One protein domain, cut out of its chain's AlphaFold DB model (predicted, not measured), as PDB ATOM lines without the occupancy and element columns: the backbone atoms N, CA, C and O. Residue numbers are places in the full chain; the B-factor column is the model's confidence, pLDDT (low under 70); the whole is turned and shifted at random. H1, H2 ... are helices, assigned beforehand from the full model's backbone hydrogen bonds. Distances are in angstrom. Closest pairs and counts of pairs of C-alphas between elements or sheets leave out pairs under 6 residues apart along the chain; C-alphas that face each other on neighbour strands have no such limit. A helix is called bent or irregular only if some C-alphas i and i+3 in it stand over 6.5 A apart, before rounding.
ATOM      1  N   THR A  22      28.613  10.462 -56.441       89.19
ATOM      2  CA  THR A  22      27.756  10.208 -55.274       89.19
ATOM      3  C   THR A  22      28.420  10.584 -53.953       89.19
ATOM      4  O   THR A  22      27.727  11.112 -53.087       89.19
ATOM      5  N   SER A  23      29.731  10.360 -53.792       91.25
ATOM      6  CA  SER A  23      30.446  10.774 -52.579       91.25
ATOM      7  C   SER A  23      30.542  12.292 -52.488       91.25
ATOM      8  O   SER A  23      30.239  12.838 -51.433       91.25
ATOM      9  N   THR A  24      30.823  12.991 -53.594       95.12
ATOM     10  CA  THR A  24      30.888  14.462 -53.598       95.12
ATOM     11  C   THR A  24      29.565  15.096 -53.181       95.12
ATOM     12  O   THR A  24      29.543  15.970 -52.313       95.12
ATOM     13  N   VAL A  25      28.446  14.642 -53.760       96.31
ATOM     14  CA  VAL A  25      27.115  15.153 -53.395       96.31
ATOM     15  C   VAL A  25      26.805  14.848 -51.928       96.31
ATOM     16  O   VAL A  25      26.339  15.726 -51.205       96.31
ATOM     17  N   PHE A  26      27.103  13.632 -51.466       97.25
ATOM     18  CA  PHE A  26      26.897  13.238 -50.075       97.25
ATOM     19  C   PHE A  26      27.703  14.109 -49.100       97.25
ATOM     20  O   PHE A  26      27.123  14.663 -48.164       97.25
ATOM     21  N   HIS A  27      29.004  14.295 -49.340       97.94
ATOM     22  CA  HIS A  27      29.867  15.130 -48.505       97.94
ATOM     23  C   HIS A  27      29.401  16.586 -48.478       97.94
ATOM     24  O   HIS A  27      29.344  17.184 -47.405       97.94
ATOM     25  N   PHE A  28      29.014  17.150 -49.627       98.12
ATOM     26  CA  PHE A  28      28.510  18.523 -49.708       98.12
ATOM     27  C   PHE A  28      27.231  18.717 -48.883       98.12
ATOM     28  O   PHE A  28      27.123  19.677 -48.117       98.12
ATOM     29  N   LEU A  29      26.274  17.792 -49.002       98.25
ATOM     30  CA  LEU A  29      25.024  17.836 -48.243       98.25
ATOM     31  C   LEU A  29      25.269  17.653 -46.740       98.25
ATOM     32  O   LEU A  29      24.724  18.407 -45.938       98.25
ATOM     33  N   CYS A  30      26.118  16.698 -46.352       98.31
ATOM     34  CA  CYS A  30      26.437  16.441 -44.948       98.31
ATOM     35  C   CYS A  30      27.203  17.599 -44.305       98.31
ATOM     36  O   CYS A  30      26.925  17.941 -43.154       98.31
ATOM     37  N   LEU A  31      28.140  18.217 -45.034       98.56
ATOM     38  CA  LEU A  31      28.862  19.396 -44.560       98.56
ATOM     39  C   LEU A  31      27.906  20.577 -44.396       98.56
ATOM     40  O   LEU A  31      27.910  21.223 -43.353       98.56
ATOM     41  N   SER A  32      27.040  20.813 -45.385       98.44
ATOM     42  CA  SER A  32      26.018  21.862 -45.313       98.44
ATOM     43  C   SER A  32      25.100  21.655 -44.106       98.44
ATOM     44  O   SER A  32      24.902  22.579 -43.323       98.44
ATOM     45  N   HIS A  33      24.625  20.424 -43.889       98.19
ATOM     46  CA  HIS A  33      23.853  20.048 -42.704       98.19
ATOM     47  C   HIS A  33      24.596  20.373 -41.400       98.19
ATOM     48  O   HIS A  33      24.042  21.047 -40.535       98.19
ATOM     49  N   HIS A  34      25.856  19.947 -41.267       98.31
ATOM     50  CA  HIS A  34      26.656  20.192 -40.065       98.31
ATOM     51  C   HIS A  34      26.886  21.679 -39.797       98.31
ATOM     52  O   HIS A  34      26.813  22.112 -38.646       98.31
ATOM     53  N   LEU A  35      27.155  22.470 -40.837       98.06
ATOM     54  CA  LEU A  35      27.330  23.915 -40.709       98.06
ATOM     55  C   LEU A  35      26.021  24.591 -40.287       98.06
ATOM     56  O   LEU A  35      26.025  25.414 -39.376       98.06
ATOM     57  N   THR A  36      24.888  24.204 -40.880       97.88
ATOM     58  CA  THR A  36      23.572  24.720 -40.484       97.88
ATOM     59  C   THR A  36      23.236  24.369 -39.036       97.88
ATOM     60  O   THR A  36      22.813  25.247 -38.288       97.88
ATOM     61  N   VAL A  37      23.462  23.125 -38.604       98.00
ATOM     62  CA  VAL A  37      23.218  22.701 -37.214       98.00
ATOM     63  C   VAL A  37      24.113  23.465 -36.236       98.00
ATOM     64  O   VAL A  37      23.622  23.904 -35.204       98.00
ATOM     65  N   GLN A  38      25.384  23.711 -36.566       96.88
ATOM     66  CA  GLN A  38      26.272  24.527 -35.723       96.88
ATOM     67  C   GLN A  38      25.799  25.977 -35.603       96.88
ATOM     68  O   GLN A  38      25.781  26.525 -34.502       96.88
ATOM     69  N   VAL A  39      25.370  26.594 -36.710       96.94
ATOM     70  CA  VAL A  39      24.805  27.953 -36.684       96.94
ATOM     71  C   VAL A  39      23.537  27.990 -35.833       96.94
ATOM     72  O   VAL A  39      23.413  28.856 -34.972       96.94
ATOM     73  N   LEU A  40      22.618  27.038 -36.013       96.00
ATOM     74  CA  LEU A  40      21.391  26.952 -35.216       96.00
ATOM     75  C   LEU A  40      21.685  26.709 -33.730       96.00
ATOM     76  O   LEU A  40      21.095  27.371 -32.883       96.00
ATOM     77  N   GLY A  41      22.640  25.833 -33.413       95.38
ATOM     78  CA  GLY A  41      23.087  25.588 -32.044       95.38
ATOM     79  C   GLY A  41      23.657  26.844 -31.390       95.38
ATOM     80  O   GLY A  41      23.298  27.165 -30.260       95.38
ATOM     81  N   LEU A  42      24.472  27.616 -32.117       94.75
ATOM     82  CA  LEU A  42      24.970  28.903 -31.632       94.75
ATOM     83  C   LEU A  42      23.828  29.900 -31.392       94.75
ATOM     84  O   LEU A  42      23.815  30.575 -30.366       94.75
ATOM     85  N   LEU A  43      22.855  29.981 -32.304       94.19
ATOM     86  CA  LEU A  43      21.682  30.839 -32.130       94.19
ATOM     87  C   LEU A  43      20.852  30.429 -30.904       94.19
ATOM     88  O   LEU A  43      20.433  31.303 -30.146       94.19
ATOM     89  N   PHE A  44      20.676  29.128 -30.655       92.38
ATOM     90  CA  PHE A  44      20.013  28.628 -29.447       92.38
ATOM     91  C   PHE A  44      20.772  29.026 -28.184       92.38
ATOM     92  O   PHE A  44      20.168  29.605 -27.284       92.38
ATOM     93  N   LEU A  45      22.093  28.829 -28.143       93.25
ATOM     94  CA  LEU A  45      22.922  29.247 -27.008       93.25
ATOM     95  C   LEU A  45      22.821  30.754 -26.744       93.25
ATOM     96  O   LEU A  45      22.674  31.180 -25.600       93.25
ATOM     97  N   LEU A  46      22.839  31.576 -27.795       93.31
ATOM     98  CA  LEU A  46      22.675  33.023 -27.658       93.31
ATOM     99  C   LEU A  46      21.281  33.406 -27.150       93.31
ATOM    100  O   LEU A  46      21.171  34.342 -26.359       93.31
ATOM    101  N   SER A  47      20.234  32.677 -27.553       91.88
ATOM    102  CA  SER A  47      18.860  32.931 -27.105       91.88
ATOM    103  C   SER A  47      18.647  32.649 -25.613       91.88
ATOM    104  O   SER A  47      17.839  33.319 -24.975       91.88
ATOM    105  N   ILE A  48      19.409  31.713 -25.039       92.88
ATOM    106  CA  ILE A  48      19.279  31.302 -23.633       92.88
ATOM    107  C   ILE A  48      20.310  31.929 -22.694       92.88
ATOM    108  O   ILE A  48      20.263  31.696 -21.489       92.88
ATOM    109  N   ARG A  49      21.235  32.740 -23.221       91.12
ATOM    110  CA  ARG A  49      22.360  33.316 -22.467       91.12
ATOM    111  C   ARG A  49      21.947  34.006 -21.160       91.12
ATOM    112  O   ARG A  49      22.682  33.938 -20.181       91.12
ATOM    113  N   ASN A  50      20.794  34.677 -21.160       92.25
ATOM    114  CA  ASN A  50      20.280  35.440 -20.018       92.25
ATOM    115  C   ASN A  50      19.055  34.773 -19.361       92.25
ATOM    116  O   ASN A  50      18.242  35.465 -18.756       92.25
ATOM    117  N   ASN A  51      18.874  33.461 -19.526       92.56
ATOM    118  CA  ASN A  51      17.735  32.752 -18.946       92.56
ATOM    119  C   ASN A  51      17.852  32.666 -17.409       92.56
ATOM    120  O   ASN A  51      18.943  32.461 -16.873       92.56
ATOM    121  N   GLU A  52      16.728  32.814 -16.707       91.50
ATOM    122  CA  GLU A  52      16.674  32.790 -15.238       91.50
ATOM    123  C   GLU A  52      16.752  31.369 -14.657       91.50
ATOM    124  O   GLU A  52      17.163  31.194 -13.512       91.50
ATOM    125  N   HIS A  53      16.385  30.349 -15.437       92.44
ATOM    126  CA  HIS A  53      16.334  28.967 -14.979       92.44
ATOM    127  C   HIS A  53      17.738  28.346 -14.917       92.44
ATOM    128  O   HIS A  53      18.436  28.245 -15.928       92.44
ATOM    129  N   ASP A  54      18.132  27.839 -13.745       91.88
ATOM    130  CA  ASP A  54      19.497  27.353 -13.478       91.88
ATOM    131  C   ASP A  54      19.982  26.301 -14.479       91.88
ATOM    132  O   ASP A  54      21.006  26.509 -15.127       91.88
ATOM    133  N   LYS A  55      19.195  25.240 -14.708       90.38
ATOM    134  CA  LYS A  55      19.510  24.201 -15.711       90.38
ATOM    135  C   LYS A  55      19.758  24.771 -17.120       90.38
ATOM    136  O   LYS A  55      20.602  24.285 -17.862       90.38
ATOM    137  N   VAL A  56      19.036  25.821 -17.514       93.00
ATOM    138  CA  VAL A  56      19.177  26.434 -18.846       93.00
ATOM    139  C   VAL A  56      20.469  27.245 -18.942       93.00
ATOM    140  O   VAL A  56      21.159  27.236 -19.960       93.00
ATOM    141  N   ARG A  57      20.840  27.918 -17.857       91.94
ATOM    142  CA  ARG A  57      22.118  28.620 -17.751       91.94
ATOM    143  C   ARG A  57      23.300  27.649 -17.703       91.94
ATOM    144  O   ARG A  57      24.333  27.933 -18.305       91.94
ATOM    145  N   GLU A  58      23.148  26.498 -17.054       91.38
ATOM    146  CA  GLU A  58      24.125  25.404 -17.119       91.38
ATOM    147  C   GLU A  58      24.316  24.912 -18.557       91.38
ATOM    148  O   GLU A  58      25.458  24.793 -19.001       91.38
ATOM    149  N   LEU A  59      23.228  24.728 -19.319       91.62
ATOM    150  CA  LEU A  59      23.297  24.366 -20.738       91.62
ATOM    151  C   LEU A  59      24.163  25.350 -21.545       91.62
ATOM    152  O   LEU A  59      24.959  24.921 -22.377       91.62
ATOM    153  N   PHE A  60      24.051  26.658 -21.281       93.44
ATOM    154  CA  PHE A  60      24.905  27.675 -21.905       93.44
ATOM    155  C   PHE A  60      26.366  27.589 -21.439       93.44
ATOM    156  O   PHE A  60      27.278  27.546 -22.266       93.44
ATOM    157  N   ASN A  61      26.594  27.558 -20.124       92.50
ATOM    158  CA  ASN A  61      27.932  27.612 -19.530       92.50
ATOM    159  C   ASN A  61      28.783  26.384 -19.879       92.50
ATOM    160  O   ASN A  61      29.976  26.521 -20.143       92.50
ATOM    161  N   PHE A  62      28.170  25.200 -19.907       92.75
ATOM    162  CA  PHE A  62      28.849  23.936 -20.190       92.75
ATOM    163  C   PHE A  62      28.814  23.537 -21.666       92.75
ATOM    164  O   PHE A  62      29.393  22.513 -22.026       92.75
ATOM    165  N   ALA A  63      28.219  24.347 -22.548       93.00
ATOM    166  CA  ALA A  63      28.182  24.053 -23.978       93.00
ATOM    167  C   ALA A  63      29.557  23.671 -24.571       93.00
ATOM    168  O   ALA A  63      29.625  22.669 -25.287       93.00
ATOM    169  N   PRO A  64      30.674  24.363 -24.263       91.06
ATOM    170  CA  PRO A  64      31.990  23.977 -24.781       91.06
ATOM    171  C   PRO A  64      32.483  22.603 -24.298       91.06
ATOM    172  O   PRO A  64      33.308  21.986 -24.970       91.06
ATOM    173  N   ALA A  65      31.981  22.117 -23.160       93.50
ATOM    174  CA  ALA A  65      32.352  20.841 -22.555       93.50
ATOM    175  C   ALA A  65      31.466  19.672 -23.019       93.50
ATOM    176  O   ALA A  65      31.753  18.521 -22.712       93.50
ATOM    177  N   PHE A  66      30.396  19.907 -23.788       94.31
ATOM    178  CA  PHE A  66      29.575  18.801 -24.283       94.31
ATOM    179  C   PHE A  66      30.296  18.002 -25.368       94.31
ATOM    180  O   PHE A  66      30.609  18.528 -26.439       94.31
ATOM    181  N   ALA A  67      30.459  16.692 -25.144       95.75
ATOM    182  CA  ALA A  67      31.033  15.762 -26.124       95.75
ATOM    183  C   ALA A  67      30.347  15.839 -27.498       95.75
ATOM    184  O   ALA A  67      30.987  15.644 -28.530       95.75
ATOM    185  N   THR A  68      29.058  16.180 -27.529       95.31
ATOM    186  CA  THR A  68      28.299  16.416 -28.757       95.31
ATOM    187  C   THR A  68      28.916  17.517 -29.625       95.31
ATOM    188  O   THR A  68      29.075  17.328 -30.830       95.31
ATOM    189  N   ASN A  69      29.344  18.634 -29.028       96.19
ATOM    190  CA  ASN A  69      29.962  19.745 -29.759       96.19
ATOM    191  C   ASN A  69      31.362  19.381 -30.273       96.19
ATOM    192  O   ASN A  69      31.712  19.712 -31.406       96.19
ATOM    193  N   TRP A  70      32.129  18.617 -29.492       96.94
ATOM    194  CA  TRP A  70      33.415  18.062 -29.929       96.94
ATOM    195  C   TRP A  70      33.244  17.085 -31.096       96.94
ATOM    196  O   TRP A  70      33.990  17.138 -32.073       96.94
ATOM    197  N   ASN A  71      32.221  16.231 -31.043       98.00
ATOM    198  CA  ASN A  71      31.912  15.326 -32.141       98.00
ATOM    199  C   ASN A  71      31.549  16.088 -33.423       98.00
ATOM    200  O   ASN A  71      32.044  15.745 -34.497       98.00
ATOM    201  N   PHE A  72      30.742  17.152 -33.321       97.44
ATOM    202  CA  PHE A  72      30.426  18.015 -34.463       97.44
ATOM    203  C   PHE A  72      31.664  18.675 -35.053       97.44
ATOM    204  O   PHE A  72      31.786  18.729 -36.277       97.44
ATOM    205  N   LEU A  73      32.596  19.132 -34.212       97.31
ATOM    206  CA  LEU A  73      33.876  19.665 -34.668       97.31
ATOM    207  C   LEU A  73      34.633  18.612 -35.489       97.31
ATOM    208  O   LEU A  73      34.978  18.869 -36.642       97.31
ATOM    209  N   PHE A  74      34.819  17.405 -34.947       98.12
ATOM    210  CA  PHE A  74      35.550  16.338 -35.636       98.12
ATOM    211  C   PHE A  74      34.870  15.883 -36.930       98.12
ATOM    212  O   PHE A  74      35.547  15.734 -37.950       98.12
ATOM    213  N   GLN A  75      33.544  15.710 -36.931       98.38
ATOM    214  CA  GLN A  75      32.801  15.370 -38.146       98.38
ATOM    215  C   GLN A  75      32.867  16.486 -39.191       98.38
ATOM    216  O   GLN A  75      33.063  16.199 -40.369       98.38
ATOM    217  N   THR A  76      32.776  17.754 -38.786       98.38
ATOM    218  CA  THR A  76      32.883  18.897 -39.709       98.38
ATOM    219  C   THR A  76      34.282  18.985 -40.314       98.38
ATOM    220  O   THR A  76      34.415  19.189 -41.524       98.38
ATOM    221  N   THR A  77      35.334  18.777 -39.514       98.38
ATOM    222  CA  THR A  77      36.717  18.690 -40.008       98.38
ATOM    223  C   THR A  77      36.868  17.547 -41.006       98.38
ATOM    224  O   THR A  77      37.398  17.754 -42.098       98.38
ATOM    225  N   PHE A  78      36.361  16.358 -40.672       98.31
ATOM    226  CA  PHE A  78      36.367  15.210 -41.573       98.31
ATOM    227  C   PHE A  78      35.638  15.509 -42.895       98.31
ATOM    228  O   PHE A  78      36.227  15.335 -43.960       98.31
ATOM    229  N   LEU A  79      34.396  15.997 -42.842       98.38
ATOM    230  CA  LEU A  79      33.579  16.291 -44.023       98.38
ATOM    231  C   LEU A  79      34.213  17.376 -44.901       98.38
ATOM    232  O   LEU A  79      34.162  17.284 -46.126       98.38
ATOM    233  N   SER A  80      34.872  18.362 -44.291       98.56
ATOM    234  CA  SER A  80      35.637  19.385 -45.015       98.56
ATOM    235  C   SER A  80      36.835  18.781 -45.750       98.56
ATOM    236  O   SER A  80      37.052  19.073 -46.925       98.56
ATOM    237  N   LEU A  81      37.596  17.898 -45.091       98.19
ATOM    238  CA  LEU A  81      38.712  17.175 -45.712       98.19
ATOM    239  C   LEU A  81      38.233  16.222 -46.816       98.19
ATOM    240  O   LEU A  81      38.904  16.087 -47.838       98.19
ATOM    241  N   ALA A  82      37.082  15.579 -46.630       97.25
ATOM    242  CA  ALA A  82      36.475  14.690 -47.613       97.25
ATOM    243  C   ALA A  82      36.016  15.455 -48.860       97.25
ATOM    244  O   ALA A  82      36.380  15.082 -49.973       97.25
ATOM    245  N   LEU A  83      35.324  16.582 -48.685       97.50
ATOM    246  CA  LEU A  83      34.909  17.428 -49.802       97.50
ATOM    247  C   LEU A  83      36.110  18.066 -50.520       97.50
ATOM    248  O   LEU A  83      36.112  18.164 -51.745       97.50
ATOM    249  N   LEU A  84      37.157  18.457 -49.783       97.62
ATOM    250  CA  LEU A  84      38.402  18.950 -50.376       97.62
ATOM    251  C   LEU A  84      39.123  17.856 -51.171       97.62
ATOM    252  O   LEU A  84      39.626  18.126 -52.259       97.62
ATOM    253  N   HIS A  85      39.174  16.627 -50.649       95.62
ATOM    254  CA  HIS A  85      39.709  15.484 -51.386       95.62
ATOM    255  C   HIS A  85      38.948  15.285 -52.697       95.62
ATOM    256  O   HIS A  85      39.574  15.147 -53.746       95.62
ATOM    257  N   ASP A  86      37.618  15.330 -52.646       94.94
ATOM    258  CA  ASP A  86      36.787  15.170 -53.831       94.94
ATOM    259  C   ASP A  86      37.029  16.297 -54.843       94.94
ATOM    260  O   ASP A  86      37.224  16.040 -56.027       94.94
ATOM    261  N   ALA A  87      37.117  17.548 -54.389       94.88
ATOM    262  CA  ALA A  87      37.459  18.678 -55.249       94.88
ATOM    263  C   ALA A  87      38.837  18.511 -55.915       94.88
ATOM    264  O   ALA A  87      38.992  18.840 -57.089       94.88
ATOM    265  N   LEU A  88      39.829  17.976 -55.192       94.31
ATOM    266  CA  LEU A  88      41.155  17.675 -55.741       94.31
ATOM    267  C   LEU A  88      41.119  16.537 -56.764       94.31
ATOM    268  O   LEU A  88      41.914  16.555 -57.700       94.31
ATOM    269  N   GLU A  89      40.225  15.567 -56.612       91.81
ATOM    270  CA  GLU A  89      40.008  14.507 -57.596       91.81
ATOM    271  C   GLU A  89      39.336  15.053 -58.865       91.81
ATOM    272  O   GLU A  89      39.804  14.744 -59.955       91.81
ATOM    273  N   TRP A  90      38.372  15.977 -58.750       92.12
ATOM    274  CA  TRP A  90      37.724  16.635 -59.902       92.12
ATOM    275  C   TRP A  90      38.690  17.451 -60.772       92.12
ATOM    276  O   TRP A  90      38.432  17.640 -61.957       92.12
ATOM    277  N   VAL A  91      39.777  17.962 -60.186       93.62
ATOM    278  CA  VAL A  91      40.802  18.752 -60.893       93.62
ATOM    279  C   VAL A  91      42.100  17.973 -61.132       93.62
ATOM    280  O   VAL A  91      43.142  18.590 -61.356       93.62
ATOM    281  N   ASP A  92      42.065  16.640 -61.021       91.69
ATOM    282  CA  ASP A  92      43.204  15.730 -61.230       91.69
ATOM    283  C   ASP A  92      44.449  16.049 -60.369       91.69
ATOM    284  O   ASP A  92      45.593  15.767 -60.728       91.69
ATOM    285  N   LYS A  93      44.247  16.629 -59.179       92.44
ATOM    286  CA  LYS A  93      45.303  16.966 -58.204       92.44
ATOM    287  C   LYS A  93      45.353  16.036 -56.991       92.44
ATOM    288  O   LYS A  93      46.156  16.274 -56.082       92.44
ATOM    289  N   HIS A  94      44.553  14.974 -56.961       89.69
ATOM    290  CA  HIS A  94      44.505  14.025 -55.842       89.69
ATOM    291  C   HIS A  94      45.841  13.285 -55.607       89.69
ATOM    292  O   HIS A  94      46.175  12.968 -54.464       89.69
ATOM    293  N   ASP A  95      46.665  13.114 -56.648       91.50
ATOM    294  CA  ASP A  95      48.009  12.519 -56.563       91.50
ATOM    295  C   ASP A  95      49.141  13.534 -56.338       91.50
ATOM    296  O   ASP A  95      50.326  13.189 -56.314       91.50
ATOM    297  N   THR A  96      48.824  14.805 -56.115       95.50
ATOM    298  CA  THR A  96      49.836  15.779 -55.685       95.50
ATOM    299  C   THR A  96      50.253  15.534 -54.231       95.50
ATOM    300  O   THR A  96      49.612  14.789 -53.485       95.50
ATOM    301  N   LYS A  97      51.330  16.195 -53.778       96.25
ATOM    302  CA  LYS A  97      51.716  16.174 -52.354       96.25
ATOM    303  C   LYS A  97      50.556  16.621 -51.451       96.25
ATOM    304  O   LYS A  97      50.325  15.999 -50.421       96.25
ATOM    305  N   ILE A  98      49.819  17.652 -51.872       95.69
ATOM    306  CA  ILE A  98      48.665  18.189 -51.141       95.69
ATOM    307  C   ILE A  98      47.517  17.175 -51.142       95.69
ATOM    308  O   ILE A  98      46.989  16.875 -50.078       95.69
ATOM    309  N   GLY A  99      47.182  16.584 -52.295       94.69
ATOM    310  CA  GLY A  99      46.123  15.572 -52.390       94.69
ATOM    311  C   GLY A  99      46.365  14.361 -51.491       94.69
ATOM    312  O   GLY A  99      45.478  13.958 -50.738       94.69
ATOM    313  N   ARG A 100      47.604  13.854 -51.453       94.69
ATOM    314  CA  ARG A 100      47.984  12.777 -50.527       94.69
ATOM    315  C   ARG A 100      47.883  13.181 -49.056       94.69
ATOM    316  O   ARG A 100      47.465  12.355 -48.249       94.69
ATOM    317  N   LEU A 101      48.252  14.416 -48.709       96.75
ATOM    318  CA  LEU A 101      48.165  14.924 -47.336       96.75
ATOM    319  C   LEU A 101      46.709  15.076 -46.877       96.75
ATOM    320  O   LEU A 101      46.368  14.643 -45.779       96.75
ATOM    321  N   VAL A 102      45.844  15.636 -47.730       97.12
ATOM    322  CA  VAL A 102      44.401  15.751 -47.461       97.12
ATOM    323  C   VAL A 102      43.789  14.366 -47.283       97.12
ATOM    324  O   VAL A 102      43.078  14.138 -46.309       97.12
ATOM    325  N   ARG A 103      44.120  13.414 -48.167       94.56
ATOM    326  CA  ARG A 103      43.671  12.018 -48.058       94.56
ATOM    327  C   ARG A 103      44.090  11.378 -46.733       94.56
ATOM    328  O   ARG A 103      43.262  10.750 -46.084       94.56
ATOM    329  N   TYR A 104      45.353  11.557 -46.339       95.50
ATOM    330  CA  TYR A 104      45.885  11.031 -45.081       95.50
ATOM    331  C   TYR A 104      45.106  11.569 -43.877       95.50
ATOM    332  O   TYR A 104      44.545  10.786 -43.115       95.50
ATOM    333  N   TRP A 105      44.995  12.894 -43.737       97.06
ATOM    334  CA  TRP A 105      44.304  13.493 -42.593       97.06
ATOM    335  C   TRP A 105      42.803  13.229 -42.596       97.06
ATOM    336  O   TRP A 105      42.235  13.008 -41.532       97.06
ATOM    337  N   ARG A 106      42.159  13.187 -43.771       96.44
ATOM    338  CA  ARG A 106      40.756  12.774 -43.896       96.44
ATOM    339  C   ARG A 106      40.545  11.411 -43.240       96.44
ATOM    340  O   ARG A 106      39.617  11.249 -42.455       96.44
ATOM    341  N   ASP A 107      41.406  10.446 -43.554       95.31
ATOM    342  CA  ASP A 107      41.265   9.070 -43.079       95.31
ATOM    343  C   ASP A 107      41.645   8.915 -41.597       95.31
ATOM    344  O   ASP A 107      40.957   8.189 -40.875       95.31
ATOM    345  N   VAL A 108      42.675   9.636 -41.132       96.06
ATOM    346  CA  VAL A 108      43.077   9.683 -39.713       96.06
ATOM    347  C   VAL A 108      41.981  10.307 -38.849       96.06
ATOM    348  O   VAL A 108      41.600   9.725 -37.838       96.06
ATOM    349  N   VAL A 109      41.427  11.460 -39.244       96.75
ATOM    350  CA  VAL A 109      40.341  12.119 -38.497       96.75
ATOM    351  C   VAL A 109      39.081  11.257 -38.517       96.75
ATOM    352  O   VAL A 109      38.420  11.124 -37.491       96.75
ATOM    353  N   PHE A 110      38.753  10.628 -39.648       96.31
ATOM    354  CA  PHE A 110      37.586   9.752 -39.731       96.31
ATOM    355  C   PHE A 110      37.684   8.555 -38.779       96.31
ATOM    356  O   PHE A 110      36.776   8.312 -37.985       96.31
ATOM    357  N   SER A 111      38.794   7.817 -38.860       93.94
ATOM    358  CA  SER A 111      38.966   6.548 -38.144       93.94
ATOM    359  C   SER A 111      39.320   6.767 -36.675       93.94
ATOM    360  O   SER A 111      38.805   6.066 -35.808       93.94
ATOM    361  N   GLY A 112      40.162   7.764 -36.391       94.00
ATOM    362  CA  GLY A 112      40.608   8.092 -35.041       94.00
ATOM    363  C   GLY A 112      39.637   8.978 -34.261       94.00
ATOM    364  O   GLY A 112      39.549   8.852 -33.053       94.00
ATOM    365  N   LEU A 113      38.883   9.877 -34.891       96.25
ATOM    366  CA  LEU A 113      38.048  10.827 -34.141       96.25
ATOM    367  C   LEU A 113      36.566  10.644 -34.448       96.25
ATOM    368  O   LEU A 113      35.784  10.354 -33.546       96.25
ATOM    369  N   ALA A 114      36.170  10.758 -35.715       96.69
ATOM    370  CA  ALA A 114      34.760  10.804 -36.082       96.69
ATOM    371  C   ALA A 114      34.011   9.518 -35.694       96.69
ATOM    372  O   ALA A 114      33.001   9.605 -35.002       96.69
ATOM    373  N   ILE A 115      34.505   8.331 -36.070       95.44
ATOM    374  CA  ILE A 115      33.860   7.056 -35.712       95.44
ATOM    375  C   ILE A 115      33.757   6.862 -34.188       95.44
ATOM    376  O   ILE A 115      32.631   6.771 -33.692       95.44
ATOM    377  N   PRO A 116      34.866   6.773 -33.425       95.94
ATOM    378  CA  PRO A 116      34.791   6.370 -32.021       95.94
ATOM    379  C   PRO A 116      34.013   7.370 -31.163       95.94
ATOM    380  O   PRO A 116      33.210   6.955 -30.328       95.94
ATOM    381  N   ILE A 117      34.178   8.675 -31.403       97.06
ATOM    382  CA  ILE A 117      33.465   9.704 -30.638       97.06
ATOM    383  C   ILE A 117      31.972   9.717 -30.996       97.06
ATOM    384  O   ILE A 117      31.137   9.843 -30.104       97.06
ATOM    385  N   THR A 118      31.604   9.481 -32.260       98.19
ATOM    386  CA  THR A 118      30.189   9.374 -32.662       98.19
ATOM    387  C   THR A 118      29.496   8.186 -32.010       98.19
ATOM    388  O   THR A 118      28.367   8.323 -31.531       98.19
ATOM    389  N   MET A 119      30.171   7.031 -31.978       97.12
ATOM    390  CA  MET A 119      29.675   5.829 -31.304       97.12
ATOM    391  C   MET A 119      29.456   6.096 -29.816       97.12
ATOM    392  O   MET A 119      28.402   5.756 -29.283       97.12
ATOM    393  N   PHE A 120      30.425   6.748 -29.167       96.88
ATOM    394  CA  PHE A 120      30.332   7.126 -27.764       96.88
ATOM    395  C   PHE A 120      29.170   8.092 -27.505       96.88
ATOM    396  O   PHE A 120      28.311   7.779 -26.688       96.88
ATOM    397  N   VAL A 121      29.091   9.219 -28.221       97.94
ATOM    398  CA  VAL A 121      28.048  10.243 -28.021       97.94
ATOM    399  C   VAL A 121      26.653   9.669 -28.247       97.94
ATOM    400  O   VAL A 121      25.776   9.851 -27.407       97.94
ATOM    401  N   THR A 122      26.446   8.954 -29.356       98.38
ATOM    402  CA  THR A 122      25.144   8.354 -29.695       98.38
ATOM    403  C   THR A 122      24.766   7.278 -28.682       98.38
ATOM    404  O   THR A 122      23.657   7.288 -28.148       98.38
ATOM    405  N   GLY A 123      25.693   6.359 -28.392       98.12
ATOM    406  CA  GLY A 123      25.459   5.247 -27.478       98.12
ATOM    407  C   GLY A 123      25.178   5.716 -26.056       98.12
ATOM    408  O   GLY A 123      24.172   5.313 -25.475       98.12
ATOM    409  N   MET A 124      26.021   6.597 -25.511       97.56
ATOM    410  CA  MET A 124      25.841   7.144 -24.166       97.56
ATOM    411  C   MET A 124      24.549   7.937 -24.052       97.56
ATOM    412  O   MET A 124      23.766   7.663 -23.146       97.56
ATOM    413  N   PHE A 125      24.306   8.881 -24.968       98.12
ATOM    414  CA  PHE A 125      23.140   9.750 -24.874       98.12
ATOM    415  C   PHE A 125      21.847   8.941 -24.842       98.12
ATOM    416  O   PHE A 125      21.089   9.063 -23.888       98.12
ATOM    417  N   TRP A 126      21.615   8.063 -25.825       98.12
ATOM    418  CA  TRP A 126      20.361   7.310 -25.883       98.12
ATOM    419  C   TRP A 126      20.247   6.255 -24.787       98.12
ATOM    420  O   TRP A 126      19.151   6.053 -24.273       98.12
ATOM    421  N   SER A 127      21.349   5.616 -24.384       98.12
ATOM    422  CA  SER A 127      21.303   4.649 -23.278       98.12
ATOM    423  C   SER A 127      20.904   5.327 -21.970       98.12
ATOM    424  O   SER A 127      20.011   4.843 -21.282       98.12
ATOM    425  N   VAL A 128      21.523   6.468 -21.646       97.94
ATOM    426  CA  VAL A 128      21.183   7.224 -20.436       97.94
ATOM    427  C   VAL A 128      19.789   7.832 -20.556       97.94
ATOM    428  O   VAL A 128      19.009   7.707 -19.622       97.94
ATOM    429  N   TYR A 129      19.430   8.390 -21.715       97.25
ATOM    430  CA  TYR A 129      18.101   8.951 -21.968       97.25
ATOM    431  C   TYR A 129      16.976   7.928 -21.743       97.25
ATOM    432  O   TYR A 129      15.932   8.275 -21.196       97.25
ATOM    433  N   LEU A 130      17.182   6.669 -22.148       97.44
ATOM    434  CA  LEU A 130      16.214   5.584 -21.950       97.44
ATOM    435  C   LEU A 130      16.092   5.132 -20.489       97.44
ATOM    436  O   LEU A 130      15.038   4.624 -20.111       97.44
ATOM    437  N   ILE A 131      17.153   5.278 -19.690       97.69
ATOM    438  CA  ILE A 131      17.151   4.935 -18.261       97.69
ATOM    439  C   ILE A 131      16.527   6.076 -17.453       97.69
ATOM    440  O   ILE A 131      15.571   5.855 -16.715       97.69
ATOM    441  N   ASP A 132      17.069   7.284 -17.605       97.56
ATOM    442  CA  ASP A 132      16.565   8.515 -17.005       97.56
ATOM    443  C   ASP A 132      16.987   9.730 -17.848       97.56
ATOM    444  O   ASP A 132      18.145  10.167 -17.843       97.56
ATOM    445  N   ARG A 133      16.016  10.304 -18.569       95.81
ATOM    446  CA  ARG A 133      16.248  11.476 -19.420       95.81
ATOM    447  C   ARG A 133      16.722  12.700 -18.647       95.81
ATOM    448  O   ARG A 133      17.427  13.514 -19.234       95.81
ATOM    449  N   GLU A 134      16.382  12.853 -17.368       96.06
ATOM    450  CA  GLU A 134      16.744  14.052 -16.603       96.06
ATOM    451  C   GLU A 134      18.260  14.184 -16.394       96.06
ATOM    452  O   GLU A 134      18.739  15.276 -16.101       96.06
ATOM    453  N   LEU A 135      19.031  13.112 -16.612       94.62
ATOM    454  CA  LEU A 135      20.492  13.122 -16.502       94.62
ATOM    455  C   LEU A 135      21.204  13.745 -17.711       94.62
ATOM    456  O   LEU A 135      22.313  14.252 -17.569       94.62
ATOM    457  N   VAL A 136      20.604  13.684 -18.902       94.50
ATOM    458  CA  VAL A 136      21.238  14.138 -20.160       94.50
ATOM    459  C   VAL A 136      20.408  15.161 -20.921       94.50
ATOM    460  O   VAL A 136      20.958  15.980 -21.653       94.50
ATOM    461  N   PHE A 137      19.088  15.127 -20.757       94.94
ATOM    462  CA  PHE A 137      18.146  16.017 -21.421       94.94
ATOM    463  C   PHE A 137      16.893  16.273 -20.548       94.94
ATOM    464  O   PHE A 137      15.797  15.774 -20.856       94.94
ATOM    465  N   PRO A 138      17.045  17.027 -19.438       94.88
ATOM    466  CA  PRO A 138      15.951  17.531 -18.616       94.88
ATOM    467  C   PRO A 138      14.746  18.052 -19.396       94.88
ATOM    468  O   PRO A 138      14.891  18.687 -20.436       94.88
ATOM    469  N   THR A 139      13.552  17.844 -18.854       94.94
ATOM    470  CA  THR A 139      12.271  18.318 -19.415       94.94
ATOM    471  C   THR A 139      12.231  19.817 -19.696       94.94
ATOM    472  O   THR A 139      11.662  20.225 -20.702       94.94
ATOM    473  N   VAL A 140      12.914  20.645 -18.899       93.44
ATOM    474  CA  VAL A 140      13.029  22.096 -19.163       93.44
ATOM    475  C   VAL A 140      13.706  22.418 -20.505       93.44
ATOM    476  O   VAL A 140      13.544  23.514 -21.036       93.44
ATOM    477  N   TYR A 141      14.460  21.480 -21.086       93.50
ATOM    478  CA  TYR A 141      15.070  21.666 -22.402       93.50
ATOM    479  C   TYR A 141      14.084  21.460 -23.555       93.50
ATOM    480  O   TYR A 141      14.383  21.916 -24.657       93.50
ATOM    481  N   ASP A 142      12.913  20.849 -23.324       92.88
ATOM    482  CA  ASP A 142      11.904  20.606 -24.370       92.88
ATOM    483  C   ASP A 142      11.372  21.921 -24.971       92.88
ATOM    484  O   ASP A 142      11.081  21.984 -26.168       92.88
ATOM    485  N   ASP A 143      11.333  22.991 -24.173       89.62
ATOM    486  CA  ASP A 143      10.891  24.326 -24.599       89.62
ATOM    487  C   ASP A 143      11.964  25.100 -25.391       89.62
ATOM    488  O   ASP A 143      11.682  26.140 -25.989       89.62
ATOM    489  N   ILE A 144      13.209  24.613 -25.390       90.00
ATOM    490  CA  ILE A 144      14.386  25.332 -25.904       90.00
ATOM    491  C   ILE A 144      14.972  24.628 -27.117       90.00
ATOM    492  O   ILE A 144      15.279  25.263 -28.125       90.00
ATOM    493  N   VAL A 145      15.186  23.319 -26.994       91.69
ATOM    494  CA  VAL A 145      15.866  22.498 -27.987       91.69
ATOM    495  C   VAL A 145      14.814  21.664 -28.705       91.69
ATOM    496  O   VAL A 145      14.295  20.699 -28.141       91.69
ATOM    497  N   PRO A 146      14.507  21.980 -29.973       93.31
ATOM    498  CA  PRO A 146      13.533  21.212 -30.723       93.31
ATOM    499  C   PRO A 146      13.953  19.749 -30.853       93.31
ATOM    500  O   PRO A 146      15.125  19.438 -31.082       93.31
ATOM    501  N   TRP A 147      12.972  18.848 -30.822       93.94
ATOM    502  CA  TRP A 147      13.196  17.404 -30.935       93.94
ATOM    503  C   TRP A 147      14.050  17.019 -32.164       93.94
ATOM    504  O   TRP A 147      14.908  16.142 -32.082       93.94
ATOM    505  N   TRP A 148      13.876  17.709 -33.299       96.25
ATOM    506  CA  TRP A 148      14.654  17.450 -34.514       96.25
ATOM    507  C   TRP A 148      16.127  17.833 -34.349       96.25
ATOM    508  O   TRP A 148      16.994  17.139 -34.875       96.25
ATOM    509  N   PHE A 149      16.429  18.896 -33.598       96.38
ATOM    510  CA  PHE A 149      17.804  19.311 -33.331       96.38
ATOM    511  C   PHE A 149      18.496  18.273 -32.454       96.38
ATOM    512  O   PHE A 149      19.624  17.877 -32.743       96.38
ATOM    513  N   ASN A 150      17.780  17.756 -31.453       96.12
ATOM    514  CA  ASN A 150      18.256  16.668 -30.608       96.12
ATOM    515  C   ASN A 150      18.656  15.434 -31.448       96.12
ATOM    516  O   ASN A 150      19.740  14.875 -31.279       96.12
ATOM    517  N   HIS A 151      17.848  15.054 -32.447       97.88
ATOM    518  CA  HIS A 151      18.221  13.975 -33.370       97.88
ATOM    519  C   HIS A 151      19.375  14.331 -34.306       97.88
ATOM    520  O   HIS A 151      20.206  13.458 -34.568       97.88
ATOM    521  N   CYS A 152      19.475  15.576 -34.786       98.19
ATOM    522  CA  CYS A 152      20.640  16.014 -35.557       98.19
ATOM    523  C   CYS A 152      21.925  15.733 -34.785       98.19
ATOM    524  O   CYS A 152      22.872  15.189 -35.354       98.19
ATOM    525  N   VAL A 153      21.923  16.043 -33.486       97.50
ATOM    526  CA  VAL A 153      23.140  15.995 -32.689       97.50
ATOM    527  C   VAL A 153      23.426  14.653 -32.002       97.50
ATOM    528  O   VAL A 153      24.579  14.387 -31.675       97.50
ATOM    529  N   HIS A 154      22.430  13.764 -31.876       98.00
ATOM    530  CA  HIS A 154      22.590  12.457 -31.214       98.00
ATOM    531  C   HIS A 154      22.243  11.230 -32.062       98.00
ATOM    532  O   HIS A 154      22.495  10.115 -31.627       98.00
ATOM    533  N   THR A 155      21.622  11.370 -33.236       98.25
ATOM    534  CA  THR A 155      21.243  10.226 -34.098       98.25
ATOM    535  C   THR A 155      21.822  10.363 -35.499       98.25
ATOM    536  O   THR A 155      22.483   9.453 -36.000       98.25
ATOM    537  N   ASN A 156      21.607  11.514 -36.138       98.31
ATOM    538  CA  ASN A 156      21.989  11.721 -37.533       98.31
ATOM    539  C   ASN A 156      23.506  11.651 -37.713       98.31
ATOM    540  O   ASN A 156      23.963  11.092 -38.706       98.31
ATOM    541  N   ILE A 157      24.278  12.122 -36.727       98.19
ATOM    542  CA  ILE A 157      25.737  11.956 -36.682       98.19
ATOM    543  C   ILE A 157      26.177  10.501 -36.885       98.19
ATOM    544  O   ILE A 157      27.135  10.250 -37.611       98.19
ATOM    545  N   PHE A 158      25.473   9.535 -36.290       98.25
ATOM    546  CA  PHE A 158      25.774   8.112 -36.428       98.25
ATOM    547  C   PHE A 158      25.360   7.585 -37.798       98.25
ATOM    548  O   PHE A 158      26.152   6.916 -38.461       98.25
ATOM    549  N   ILE A 159      24.167   7.957 -38.270       97.88
ATOM    550  CA  ILE A 159      23.684   7.573 -39.603       97.88
ATOM    551  C   ILE A 159      24.654   8.057 -40.689       97.88
ATOM    552  O   ILE A 159      25.020   7.276 -41.566       97.88
ATOM    553  N   ILE A 160      25.115   9.310 -40.613       97.44
ATOM    554  CA  ILE A 160      26.078   9.892 -41.557       97.44
ATOM    555  C   ILE A 160      27.374   9.076 -41.574       97.44
ATOM    556  O   ILE A 160      27.840   8.703 -42.649       97.44
ATOM    557  N   ILE A 161      27.922   8.726 -40.407       96.44
ATOM    558  CA  ILE A 161      29.145   7.917 -40.305       96.44
ATOM    559  C   ILE A 161      28.945   6.490 -40.836       96.44
ATOM    560  O   ILE A 161      29.826   5.960 -41.519       96.44
ATOM    561  N   CYS A 162      27.793   5.863 -40.591       96.19
ATOM    562  CA  CYS A 162      27.476   4.552 -41.159       96.19
ATOM    563  C   CYS A 162      27.381   4.603 -42.685       96.19
ATOM    564  O   CYS A 162      27.978   3.767 -43.366       96.19
ATOM    565  N   VAL A 163      26.667   5.593 -43.229       95.50
ATOM    566  CA  VAL A 163      26.539   5.782 -44.677       95.50
ATOM    567  C   VAL A 163      27.909   6.046 -45.298       95.50
ATOM    568  O   VAL A 163      28.256   5.394 -46.279       95.50
ATOM    569  N   GLU A 164      28.726   6.905 -44.688       94.94
ATOM    570  CA  GLU A 164      30.095   7.171 -45.137       94.94
ATOM    571  C   GLU A 164      30.953   5.901 -45.154       94.94
ATOM    572  O   GLU A 164      31.644   5.621 -46.133       94.94
ATOM    573  N   THR A 165      30.857   5.074 -44.110       92.75
ATOM    574  CA  THR A 165      31.584   3.797 -44.023       92.75
ATOM    575  C   THR A 165      31.206   2.839 -45.161       92.75
ATOM    576  O   THR A 165      32.057   2.106 -45.671       92.75
ATOM    577  N   VAL A 166      29.939   2.854 -45.594       91.31
ATOM    578  CA  VAL A 166      29.429   2.015 -46.693       91.31
ATOM    579  C   VAL A 166      29.751   2.601 -48.075       91.31
ATOM    580  O   VAL A 166      30.089   1.847 -48.990       91.31
ATOM    581  N   LEU A 167      29.664   3.924 -48.250       89.31
ATOM    582  CA  LEU A 167      29.943   4.614 -49.520       89.31
ATOM    583  C   LEU A 167      31.446   4.674 -49.833       89.31
ATOM    584  O   LEU A 167      31.879   4.455 -50.978       89.31
ATOM    585  N   VAL A 168      32.258   4.920 -48.805       86.94
ATOM    586  CA  VAL A 168      33.716   5.039 -48.877       86.94
ATOM    587  C   VAL A 168      34.371   3.986 -47.972       86.94
ATOM    588  O   VAL A 168      34.967   4.319 -46.950       86.94
ATOM    589  N   PRO A 169      34.314   2.686 -48.339       78.69
ATOM    590  CA  PRO A 169      34.948   1.636 -47.556       78.69
ATOM    591  C   PRO A 169      36.455   1.859 -47.421       78.69
ATOM    592  O   PRO A 169      37.214   1.737 -48.389       78.69
ATOM    593  N   ARG A 170      36.878   2.127 -46.185       81.81
ATOM    594  CA  ARG A 170      38.276   2.140 -45.747       81.81
ATOM    595  C   ARG A 170      38.574   0.760 -45.171       81.81
ATOM    596  O   ARG A 170      37.942   0.328 -44.215       81.81
ATOM    597  N   ARG A 171      39.477   0.002 -45.800       59.25
ATOM    598  CA  ARG A 171      39.699  -1.412 -45.433       59.25
ATOM    599  C   ARG A 171      40.515  -1.593 -44.154       59.25
ATOM    600  O   ARG A 171      40.476  -2.681 -43.586       59.25
ATOM    601  N   ARG A 172      41.311  -0.592 -43.764       73.06
ATOM    602  CA  ARG A 172      42.243  -0.630 -42.628       73.06
ATOM    603  C   ARG A 172      42.501   0.794 -42.110       73.06
ATOM    604  O   ARG A 172      42.373   1.719 -42.917       73.06
ATOM    605  N   PRO A 173      42.910   0.940 -40.836       76.38
ATOM    606  CA  PRO A 173      43.571   2.144 -40.335       76.38
ATOM    607  C   PRO A 173      44.645   2.613 -41.313       76.38
ATOM    608  O   PRO A 173      45.426   1.790 -41.807       76.38
ATOM    609  N   VAL A 174      44.678   3.909 -41.601       85.19
ATOM    610  CA  VAL A 174      45.715   4.499 -42.457       85.19
ATOM    611  C   VAL A 174      47.009   4.642 -41.674       85.19
ATOM    612  O   VAL A 174      48.081   4.334 -42.192       85.19
ATOM    613  N   ASP A 175      46.899   5.040 -40.411       89.81
ATOM    614  CA  ASP A 175      48.016   5.121 -39.484       89.81
ATOM    615  C   ASP A 175      47.498   4.871 -38.073       89.81
ATOM    616  O   ASP A 175      47.112   5.789 -37.354       89.81
ATOM    617  N   SER A 176      47.492   3.598 -37.678       89.50
ATOM    618  CA  SER A 176      46.968   3.187 -36.376       89.50
ATOM    619  C   SER A 176      47.633   3.951 -35.226       89.50
ATOM    620  O   SER A 176      46.946   4.359 -34.296       89.50
ATOM    621  N   LYS A 177      48.945   4.221 -35.280       93.06
ATOM    622  CA  LYS A 177      49.619   4.959 -34.200       93.06
ATOM    623  C   LYS A 177      49.082   6.382 -34.100       93.06
ATOM    624  O   LYS A 177      48.732   6.808 -33.004       93.06
ATOM    625  N   MET A 178      48.992   7.087 -35.228       94.06
ATOM    626  CA  MET A 178      48.462   8.449 -35.254       94.06
ATOM    627  C   MET A 178      46.988   8.489 -34.844       94.06
ATOM    628  O   MET A 178      46.609   9.320 -34.028       94.06
ATOM    629  N   GLU A 179      46.171   7.565 -35.346       92.50
ATOM    630  CA  GLU A 179      44.756   7.457 -34.987       92.50
ATOM    631  C   GLU A 179      44.581   7.295 -33.470       92.50
ATOM    632  O   GLU A 179      43.836   8.063 -32.867       92.50
ATOM    633  N   HIS A 180      45.331   6.393 -32.821       92.06
ATOM    634  CA  HIS A 180      45.294   6.241 -31.361       92.06
ATOM    635  C   HIS A 180      45.790   7.492 -30.627       92.06
ATOM    636  O   HIS A 180      45.186   7.886 -29.632       92.06
ATOM    637  N   VAL A 181      46.860   8.135 -31.107       95.44
ATOM    638  CA  VAL A 181      47.354   9.391 -30.522       95.44
ATOM    639  C   VAL A 181      46.277  10.473 -30.586       95.44
ATOM    640  O   VAL A 181      46.038  11.136 -29.580       95.44
ATOM    641  N   CYS A 182      45.584  10.622 -31.718       93.50
ATOM    642  CA  CYS A 182      44.470  11.556 -31.862       93.50
ATOM    643  C   CYS A 182      43.331  11.243 -30.884       93.50
ATOM    644  O   CYS A 182      42.902  12.153 -30.177       93.50
ATOM    645  N   VAL A 183      42.882   9.982 -30.795       92.94
ATOM    646  CA  VAL A 183      41.826   9.568 -29.847       92.94
ATOM    647  C   VAL A 183      42.234   9.911 -28.418       92.94
ATOM    648  O   VAL A 183      41.488  10.573 -27.705       92.94
ATOM    649  N   ILE A 184      43.424   9.475 -27.993       93.44
ATOM    650  CA  ILE A 184      43.910   9.661 -26.621       93.44
ATOM    651  C   ILE A 184      44.035  11.149 -26.311       93.44
ATOM    652  O   ILE A 184      43.613  11.587 -25.248       93.44
ATOM    653  N   THR A 185      44.559  11.935 -27.252       93.44
ATOM    654  CA  THR A 185      44.675  13.387 -27.094       93.44
ATOM    655  C   THR A 185      43.300  14.022 -26.938       93.44
ATOM    656  O   THR A 185      43.117  14.827 -26.033       93.44
ATOM    657  N   ALA A 186      42.321  13.638 -27.761       93.31
ATOM    658  CA  ALA A 186      40.956  14.139 -27.654       93.31
ATOM    659  C   ALA A 186      40.309  13.750 -26.315       93.31
ATOM    660  O   ALA A 186      39.688  14.593 -25.684       93.31
ATOM    661  N   VAL A 187      40.503  12.515 -25.846       92.06
ATOM    662  CA  VAL A 187      39.979  12.041 -24.554       92.06
ATOM    663  C   VAL A 187      40.627  12.776 -23.379       92.06
ATOM    664  O   VAL A 187      39.927  13.211 -22.472       92.06
ATOM    665  N   VAL A 188      41.950  12.954 -23.392       93.62
ATOM    666  CA  VAL A 188      42.670  13.696 -22.344       93.62
ATOM    667  C   VAL A 188      42.281  15.173 -22.358       93.62
ATOM    668  O   VAL A 188      42.058  15.747 -21.299       93.62
ATOM    669  N   ALA A 189      42.155  15.778 -23.541       91.81
ATOM    670  CA  ALA A 189      41.690  17.154 -23.683       91.81
ATOM    671  C   ALA A 189      40.242  17.317 -23.201       91.81
ATOM    672  O   ALA A 189      39.926  18.315 -22.571       91.81
ATOM    673  N   TYR A 190      39.383  16.326 -23.450       90.31
ATOM    674  CA  TYR A 190      38.012  16.313 -22.951       90.31
ATOM    675  C   TYR A 190      37.946  16.158 -21.425       90.31
ATOM    676  O   TYR A 190      37.056  16.700 -20.792       90.31
ATOM    677  N   ALA A 191      38.898  15.454 -20.809       90.00
ATOM    678  CA  ALA A 191      38.919  15.247 -19.360       90.00
ATOM    679  C   ALA A 191      39.282  16.504 -18.540       90.00
ATOM    680  O   ALA A 191      39.208  16.459 -17.313       90.00
ATOM    681  N   VAL A 192      39.720  17.590 -19.189       89.44
ATOM    682  CA  VAL A 192      40.156  18.835 -18.525       89.44
ATOM    683  C   VAL A 192      39.224  20.030 -18.758       89.44
ATOM    684  O   VAL A 192      39.527  21.122 -18.273       89.44
TER     685      VAL A 192
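AT A GLANCE: This is residues 22 to 192 of the 193 residues of the protein "(diamondback moth) hypothetical protein" of Plutella xylostella (UniProt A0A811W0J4). The long bent helix H4 runs along an elongated bundle of four helices or arms, H1, H3, H4b and H5, up and down, each running against the one before it in the chain. H6 packs on the outside of H4a, and short H2 sits by the last residues of H1. The printed part has 171 residues, six named helices in the order H1 to H6 and no named strand; the class is all helix. It is compact, with a radius of gyration of the C-alphas of 17.4 A and spans of 55 by 29 by 26 A.

HOW THE PARTS SIT: H4, residues 97 to 131, was assigned as one helix by its hydrogen bonds but is bent, with C-alphas 112 and 115 6.9 A apart; its arms H4a, residues 97 to 112, and H4b, residues 115 to 131, stand at a shallow tilt of 26 degrees. H4a forms a hairpin with H3, residues 67 to 90, closest at the C-alphas of Leu 81 and Arg 106, 5.2 A. H4b forms a hairpin with H5, residues 147 to 167, at a steep tilt of 39 degrees, closest at the C-alphas of Thr 122 and His 154, 5.1 A. H5 is only just irregular, with C-alphas 153 and 156 6.6 A apart. H1, residues 22 to 48, touches H3, closest at the C-alphas of Leu 31 and Leu 79, 5.7 A. H1 touches H2, residues 54 to 61, with residues 45 to 48 alone, closest at the C-alphas of Leu 45 and Phe 60, 5.7 A. H6, residues 176 to 190, touches H4a, closest at the C-alphas of Gly 112 and Glu 179, 4.2 A. Every O i to N i+4 pair is within hydrogen-bond range in H1, H2, H3, H4a, H4b and H6; in H5, 14 of 17.

IN THESE COORDINATES: H1 begins at C-alpha 22, (27.756, 10.208, -55.274), and measures 39.0 A; H3 measures 34.4 A and H5 28.1 A. H6 ends at C-alpha 190, (38.012, 16.313, -22.951).

THE WHOLE: The printed part has no cut. The link from H4 to H5 is long, 15 residues. Residue 171 is under 70 in pLDDT.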